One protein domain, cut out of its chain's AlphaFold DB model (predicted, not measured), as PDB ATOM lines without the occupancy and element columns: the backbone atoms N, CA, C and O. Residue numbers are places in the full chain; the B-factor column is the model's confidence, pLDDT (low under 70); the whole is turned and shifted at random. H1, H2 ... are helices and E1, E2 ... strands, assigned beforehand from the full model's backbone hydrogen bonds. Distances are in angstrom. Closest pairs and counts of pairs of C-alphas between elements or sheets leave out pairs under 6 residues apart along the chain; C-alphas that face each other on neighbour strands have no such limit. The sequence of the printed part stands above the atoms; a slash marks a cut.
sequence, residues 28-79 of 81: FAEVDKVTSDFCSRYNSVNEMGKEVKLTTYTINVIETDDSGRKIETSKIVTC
ATOM      1  N   PHE A  28      18.715  47.391 -43.711       64.94
ATOM      2  CA  PHE A  28      17.965  47.650 -42.480       64.94
ATOM      3  C   PHE A  28      18.043  49.082 -41.944       64.94
ATOM      4  O   PHE A  28      17.015  49.595 -41.569       64.94
ATOM      5  N   ALA A  29      19.186  49.762 -41.924       62.50
ATOM      6  CA  ALA A  29      19.293  51.159 -41.495       62.50
ATOM      7  C   ALA A  29      18.550  52.122 -42.439       62.50
ATOM      8  O   ALA A  29      18.037  53.152 -42.004       62.50
ATOM      9  N   GLU A  30      18.475  51.789 -43.731       64.06
ATOM     10  CA  GLU A  30      17.692  52.542 -44.715       64.06
ATOM     11  C   GLU A  30      16.190  52.278 -44.534       64.06
ATOM     12  O   GLU A  30      15.405  53.223 -44.514       64.06
ATOM     13  N   VAL A  31      15.800  51.017 -44.309       66.69
ATOM     14  CA  VAL A  31      14.410  50.636 -44.014       66.69
ATOM     15  C   VAL A  31      13.953  51.188 -42.659       66.69
ATOM     16  O   VAL A  31      12.903  51.812 -42.604       66.69
ATOM     17  N   ASP A  32      14.764  51.072 -41.609       65.44
ATOM     18  CA  ASP A  32      14.504  51.578 -40.254       65.44
ATOM     19  C   ASP A  32      14.271  53.099 -40.271       65.44
ATOM     20  O   ASP A  32      13.397  53.603 -39.570       65.44
ATOM     21  N   LYS A  33      15.000  53.850 -41.114       64.75
ATOM     22  CA  LYS A  33      14.778  55.294 -41.297       64.75
ATOM     23  C   LYS A  33      13.428  55.604 -41.959       64.75
ATOM     24  O   LYS A  33      12.849  56.651 -41.688       64.75
ATOM     25  N   VAL A  34      12.933  54.726 -42.830       61.69
ATOM     26  CA  VAL A  34      11.622  54.868 -43.489       61.69
ATOM     27  C   VAL A  34      10.485  54.378 -42.581       61.69
ATOM     28  O   VAL A  34       9.385  54.924 -42.632       61.69
ATOM     29  N   THR A  35      10.737  53.388 -41.723       64.69
ATOM     30  CA  THR A  35       9.741  52.778 -40.826       64.69
ATOM     31  C   THR A  35       9.760  53.347 -39.407       64.69
ATOM     32  O   THR A  35       9.028  52.856 -38.551       64.69
ATOM     33  N   SER A  36      10.539  54.397 -39.132       63.38
ATOM     34  CA  SER A  36      10.649  54.977 -37.785       63.38
ATOM     35  C   SER A  36       9.318  55.509 -37.234       63.38
ATOM     36  O   SER A  36       9.146  55.584 -36.025       63.38
ATOM     37  N   ASP A  37       8.366  55.851 -38.106       67.88
ATOM     38  CA  ASP A  37       7.022  56.334 -37.749       67.88
ATOM     39  C   ASP A  37       5.955  55.215 -37.793       67.88
ATOM     40  O   ASP A  37       4.754  55.469 -37.847       67.88
ATOM     41  N   PHE A  38       6.366  53.942 -37.843       76.44
ATOM     42  CA  PHE A  38       5.425  52.825 -37.987       76.44
ATOM     43  C   PHE A  38       4.693  52.498 -36.675       76.44
ATOM     44  O   PHE A  38       3.493  52.235 -36.693       76.44
ATOM     45  N   CYS A  39       5.385  52.580 -35.532       78.81
ATOM     46  CA  CYS A  39       4.800  52.328 -34.209       78.81
ATOM     47  C   CYS A  39       3.719  53.355 -33.831       78.81
ATOM     48  O   CYS A  39       2.648  52.992 -33.355       78.81
ATOM     49  N   SER A  40       3.970  54.637 -34.091       77.88
ATOM     50  CA  SER A  40       3.063  55.760 -33.804       77.88
ATOM     51  C   SER A  40       1.807  55.747 -34.678       77.88
ATOM     52  O   SER A  40       0.718  56.057 -34.201       77.88
ATOM     53  N   ARG A  41       1.938  55.375 -35.956       74.31
ATOM     54  CA  ARG A  41       0.840  55.421 -36.937       74.31
ATOM     55  C   ARG A  41      -0.227  54.347 -36.762       74.31
ATOM     56  O   ARG A  41      -1.343  54.537 -37.237       74.31
ATOM     57  N   TYR A  42       0.112  53.223 -36.137       76.44
ATOM     58  CA  TYR A  42      -0.807  52.093 -35.983       76.44
ATOM     59  C   TYR A  42      -1.541  52.067 -34.642       76.44
ATOM     60  O   TYR A  42      -2.495  51.301 -34.483       76.44
ATOM     61  N   ASN A  43      -1.156  52.939 -33.710       81.19
ATOM     62  CA  ASN A  43      -1.899  53.125 -32.474       81.19
ATOM     63  C   ASN A  43      -3.224  53.830 -32.793       81.19
ATOM     64  O   ASN A  43      -3.249  54.917 -33.368       81.19
ATOM     65  N   SER A  44      -4.342  53.184 -32.469       80.94
ATOM     66  CA  SER A  44      -5.679  53.672 -32.821       80.94
ATOM     67  C   SER A  44      -6.726  53.249 -31.797       80.94
ATOM     68  O   SER A  44      -6.495  52.374 -30.964       80.94
ATOM     69  N   VAL A  45      -7.898  53.878 -31.857       82.75
ATOM     70  CA  VAL A  45      -9.075  53.469 -31.090       82.75
ATOM     71  C   VAL A  45     -10.063  52.847 -32.068       82.75
ATOM     72  O   VAL A  45     -10.414  53.468 -33.070       82.75
ATOM     73  N   ASN A  46     -10.487  51.611 -31.810       81.31
ATOM     74  CA  ASN A  46     -11.464  50.943 -32.668       81.31
ATOM     75  C   ASN A  46     -12.883  51.508 -32.467       81.31
ATOM     76  O   ASN A  46     -13.140  52.288 -31.551       81.31
ATOM     77  N   GLU A  47     -13.837  51.066 -33.288       82.12
ATOM     78  CA  GLU A  47     -15.236  51.531 -33.244       82.12
ATOM     79  C   GLU A  47     -15.935  51.297 -31.891       82.12
ATOM     80  O   GLU A  47     -16.933  51.943 -31.584       82.12
ATOM     81  N   MET A  48     -15.401  50.402 -31.053       88.12
ATOM     82  CA  MET A  48     -15.904  50.118 -29.705       88.12
ATOM     83  C   MET A  48     -15.226  50.961 -28.613       88.12
ATOM     84  O   MET A  48     -15.411  50.679 -27.429       88.12
ATOM     85  N   GLY A  49     -14.400  51.945 -28.975       86.44
ATOM     86  CA  GLY A  49     -13.676  52.774 -28.014       86.44
ATOM     87  C   GLY A  49     -12.500  52.065 -27.335       86.44
ATOM     88  O   GLY A  49     -12.002  52.556 -26.325       86.44
ATOM     89  N   LYS A  50     -12.055  50.907 -27.846       85.75
ATOM     90  CA  LYS A  50     -10.902  50.186 -27.290       85.75
ATOM     91  C   LYS A  50      -9.620  50.614 -27.978       85.75
ATOM     92  O   LYS A  50      -9.559  50.673 -29.207       85.75
ATOM     93  N   GLU A  51      -8.596  50.841 -27.169       88.19
ATOM     94  CA  GLU A  51      -7.251  51.118 -27.645       88.19
ATOM     95  C   GLU A  51      -6.638  49.867 -28.288       88.19
ATOM     96  O   GLU A  51      -6.699  48.761 -27.745       88.19
ATOM     97  N   VAL A  52      -6.057  50.060 -29.465       82.69
ATOM     98  CA  VAL A  52      -5.263  49.081 -30.197       82.69
ATOM     99  C   VAL A  52      -3.854  49.651 -30.282       82.69
ATOM    100  O   VAL A  52      -3.648  50.683 -30.919       82.69
ATOM    101  N   LYS A  53      -2.896  48.982 -29.633       86.00
ATOM    102  CA  LYS A  53      -1.472  49.328 -29.690       86.00
ATOM    103  C   LYS A  53      -0.702  48.301 -30.502       86.00
ATOM    104  O   LYS A  53      -0.860  47.095 -30.293       86.00
ATOM    105  N   LEU A  54       0.157  48.780 -31.395       83.44
ATOM    106  CA  LEU A  54       1.150  47.934 -32.043       83.44
ATOM    107  C   LEU A  54       2.308  47.699 -31.064       83.44
ATOM    108  O   LEU A  54       2.945  48.652 -30.637       83.44
ATOM    109  N   THR A  55       2.584  46.442 -30.713       85.50
ATOM    110  CA  THR A  55       3.657  46.082 -29.764       85.50
ATOM    111  C   THR A  55       4.924  45.606 -30.464       85.50
ATOM    112  O   THR A  55       6.030  45.957 -30.068       85.50
ATOM    113  N   THR A  56       4.781  44.812 -31.523       87.44
ATOM    114  CA  THR A  56       5.903  44.258 -32.287       87.44
ATOM    115  C   THR A  56       5.540  44.131 -33.758       87.44
ATOM    116  O   THR A  56       4.404  43.783 -34.080       87.44
ATOM    117  N   TYR A  57       6.511  44.320 -34.646       83.62
ATOM    118  CA  TYR A  57       6.370  44.031 -36.072       83.62
ATOM    119  C   TYR A  57       7.659  43.444 -36.652       83.62
ATOM    120  O   TYR A  57       8.737  43.600 -36.086       83.62
ATOM    121  N   THR A  58       7.548  42.758 -37.788       84.25
ATOM    122  CA  THR A  58       8.697  42.165 -38.482       84.25
ATOM    123  C   THR A  58       8.970  42.924 -39.770       84.25
ATOM    124  O   THR A  58       8.079  43.087 -40.602       84.25
ATOM    125  N   ILE A  59      10.214  43.353 -39.952       84.25
ATOM    126  CA  ILE A  59      10.721  43.892 -41.212       84.25
ATOM    127  C   ILE A  59      11.349  42.741 -41.990       84.25
ATOM    128  O   ILE A  59      12.296  42.127 -41.501       84.25
ATOM    129  N   ASN A  60      10.848  42.476 -43.198       83.38
ATOM    130  CA  ASN A  60      11.447  41.530 -44.138       83.38
ATOM    131  C   ASN A  60      12.132  42.305 -45.264       83.38
ATOM    132  O   ASN A  60      11.503  43.128 -45.931       83.38
ATOM    133  N   VAL A  61      13.412  42.028 -45.480       84.50
ATOM    134  CA  VAL A  61      14.211  42.574 -46.575       84.50
ATOM    135  C   VAL A  61      14.552  41.428 -47.512       84.50
ATOM    136  O   VAL A  61      15.157  40.442 -47.097       84.50
ATOM    137  N   ILE A  62      14.141  41.554 -48.772       85.19
ATOM    138  CA  ILE A  62      14.441  40.581 -49.821       85.19
ATOM    139  C   ILE A  62      15.455  41.218 -50.762       85.19
ATOM    140  O   ILE A  62      15.172  42.230 -51.402       85.19
ATOM    141  N   GLU A  63      16.621  40.601 -50.853       82.69
ATOM    142  CA  GLU A  63      17.719  41.003 -51.721       82.69
ATOM    143  C   GLU A  63      17.946  39.939 -52.791       82.69
ATOM    144  O   GLU A  63      17.560  38.782 -52.630       82.69
ATOM    145  N   THR A  64      18.582  40.328 -53.889       87.69
ATOM    146  CA  THR A  64      19.091  39.394 -54.891       87.69
ATOM    147  C   THR A  64      20.603  39.550 -54.914       87.69
ATOM    148  O   THR A  64      21.085  40.665 -55.103       87.69
ATOM    149  N   ASP A  65      21.342  38.466 -54.693       81.50
ATOM    150  CA  ASP A  65      22.801  38.491 -54.760       81.50
ATOM    151  C   ASP A  65      23.310  38.579 -56.209       81.50
ATOM    152  O   ASP A  65      22.551  38.425 -57.169       81.50
ATOM    153  N   ASP A  66      24.619  38.778 -56.375       83.38
ATOM    154  CA  ASP A  66      25.264  38.877 -57.693       83.38
ATOM    155  C   ASP A  66      25.096  37.606 -58.554       83.38
ATOM    156  O   ASP A  66      25.305  37.637 -59.765       83.38
ATOM    157  N   SER A  67      24.698  36.480 -57.946       87.44
ATOM    158  CA  SER A  67      24.395  35.219 -58.633       87.44
ATOM    159  C   SER A  67      22.913  35.050 -58.994       87.44
ATOM    160  O   SER A  67      22.523  34.012 -59.530       87.44
ATOM    161  N   GLY A  68      22.075  36.054 -58.722       86.62
ATOM    162  CA  GLY A  68      20.639  36.023 -58.992       86.62
ATOM    163  C   GLY A  68      19.817  35.279 -57.935       86.62
ATOM    164  O   GLY A  68      18.624  35.048 -58.144       86.62
ATOM    165  N   ARG A  69      20.414  34.887 -56.804       87.69
ATOM    166  CA  ARG A  69      19.703  34.192 -55.723       87.69
ATOM    167  C   ARG A  69      19.053  35.195 -54.793       87.69
ATOM    168  O   ARG A  69      19.665  36.186 -54.411       87.69
ATOM    169  N   LYS A  70      17.829  34.886 -54.372       89.38
ATOM    170  CA  LYS A  70      17.127  35.678 -53.367       89.38
ATOM    171  C   LYS A  70      17.668  35.373 -51.974       89.38
ATOM    172  O   LYS A  70      17.728  34.209 -51.584       89.38
ATOM    173  N   ILE A  71      18.016  36.416 -51.237       83.62
ATOM    174  CA  ILE A  71      18.381  36.375 -49.826       83.62
ATOM    175  C   ILE A  71      17.288  37.120 -49.071       83.62
ATOM    176  O   ILE A  71      17.056  38.300 -49.311       83.62
ATOM    177  N   GLU A  72      16.597  36.427 -48.176       86.69
ATOM    178  CA  GLU A  72      15.599  37.032 -47.302       86.69
ATOM    179  C   GLU A  72      16.189  37.185 -45.904       86.69
ATOM    180  O   GLU A  72      16.721  36.230 -45.337       86.69
ATOM    181  N   THR A  73      16.107  38.394 -45.358       83.94
ATOM    182  CA  THR A  73      16.522  38.682 -43.986       83.94
ATOM    183  C   THR A  73      15.378  39.345 -43.239       83.94
ATOM    184  O   THR A  73      14.770  40.293 -43.735       83.94
ATOM    185  N   SER A  74      15.118  38.879 -42.020       83.69
ATOM    186  CA  SER A  74      14.037  39.383 -41.175       83.69
ATOM    187  C   SER A  74      14.581  39.968 -39.877       83.69
ATOM    188  O   SER A  74      15.514  39.426 -39.284       83.69
ATOM    189  N   LYS A  75      13.963  41.049 -39.402       82.88
ATOM    190  CA  LYS A  75      14.244  41.664 -38.100       82.88
ATOM    191  C   LYS A  75      12.932  41.935 -37.378       82.88
ATOM    192  O   LYS A  75      12.028  42.536 -37.951       82.88
ATOM    193  N   ILE A  76      12.843  41.512 -36.122       84.25
ATOM    194  CA  ILE A  76      11.729  41.874 -35.244       84.25
ATOM    195  C   ILE A  76      12.047  43.234 -34.624       84.25
ATOM    196  O   ILE A  76      13.152  43.453 -34.126       84.25
ATOM    197  N   VAL A  77      11.078  44.138 -34.669       83.88
ATOM    198  CA  VAL A  77      11.117  45.449 -34.033       83.88
ATOM    199  C   VAL A  77      10.048  45.486 -32.952       83.88
ATOM    200  O   VAL A  77       8.883  45.184 -33.213       83.88
ATOM    201  N   THR A  78      10.453  45.867 -31.747       85.81
ATOM    202  CA  THR A  78       9.549  46.138 -30.629       85.81
ATOM    203  C   THR A  78       9.246  47.631 -30.597       85.81
ATOM    204  O   THR A  78      10.153  48.456 -30.697       85.81
ATOM    205  N   CYS A  79       7.967  47.972 -30.494       79.06
ATOM    206  CA  CYS A  79       7.498  49.325 -30.245       79.06
ATOM    207  C   CYS A  79       7.496  49.543 -28.728       79.06
ATOM    208  O   CYS A  79       6.465  49.378 -28.080       79.06
TER     209      CYS A  79
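This is residues 28 to 79 of the 81 residues of an uncharacterized protein of Alteromonadaceae bacterium (UniProt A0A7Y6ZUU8). Look first for a long, narrow hairpin of two strands, E1 and E2, with the short helix H1 loosely beside it. H2 follows H1 along the chain, and from H2 a long loop, residues 43 to 55, reaches toward the end of the rod opposite the hairpin's turn before leading back into E1. The 52 printed residues hold two named helices and two named strands, in the order H1, H2, E1, E2; the sheet, E1 - E2, is antiparallel and the class is mixed, helices and strands. The whole is extended, with a radius of gyration of the C-alphas of 15.3 A and spans of 52 by 19 by 15 A.

Start with the hairpin of E1, residues 56 to 64, and E2, residues 70 to 78, antiparallel at 162 degrees. You will find N 59 and O 75 within hydrogen-bond range at 2.8 A, and N 77 and O 57 at 2.8 A. Next look at H1, residues 28 to 35: its closest C-alphas to E1 are those of Phe 28 and Val 61, 7.5 A apart. H1 and E2 are only just apart, the closest C-alphas being 8.3 A from each other. H2, residues 38 to 42, and H1 meet only through their link; H2 and E2 are apart. Every O i to N i+4 pair of H1 is within hydrogen-bond range; in H2 0 of 1 is, and 0 of 2 O i to N i+3 pairs.

Find C-alpha 56 at (5.903, 44.258, -32.287); from there E1 runs 26.6 A to C-alpha 64. E2 runs 26.2 A from C-alpha 70 to C-alpha 78 at (9.549, 46.138, -30.629). H1 begins at C-alpha 28, (17.965, 47.650, -42.480), and spans 9.8 A; H2 spans 6.6 A.

The two C-alphas farthest apart are those of Gly 49 and Ser 67, 51.9 A. The link from H2 to E1 is long, 13 residues, and within it residues 44 to 45 pair antiparallel with residues 51 to 52. The links H1 to H2 and E1 to E2 are tight. The printed part has no cut. Its mean pLDDT is 79.9; residues 28 to 37 are under 70.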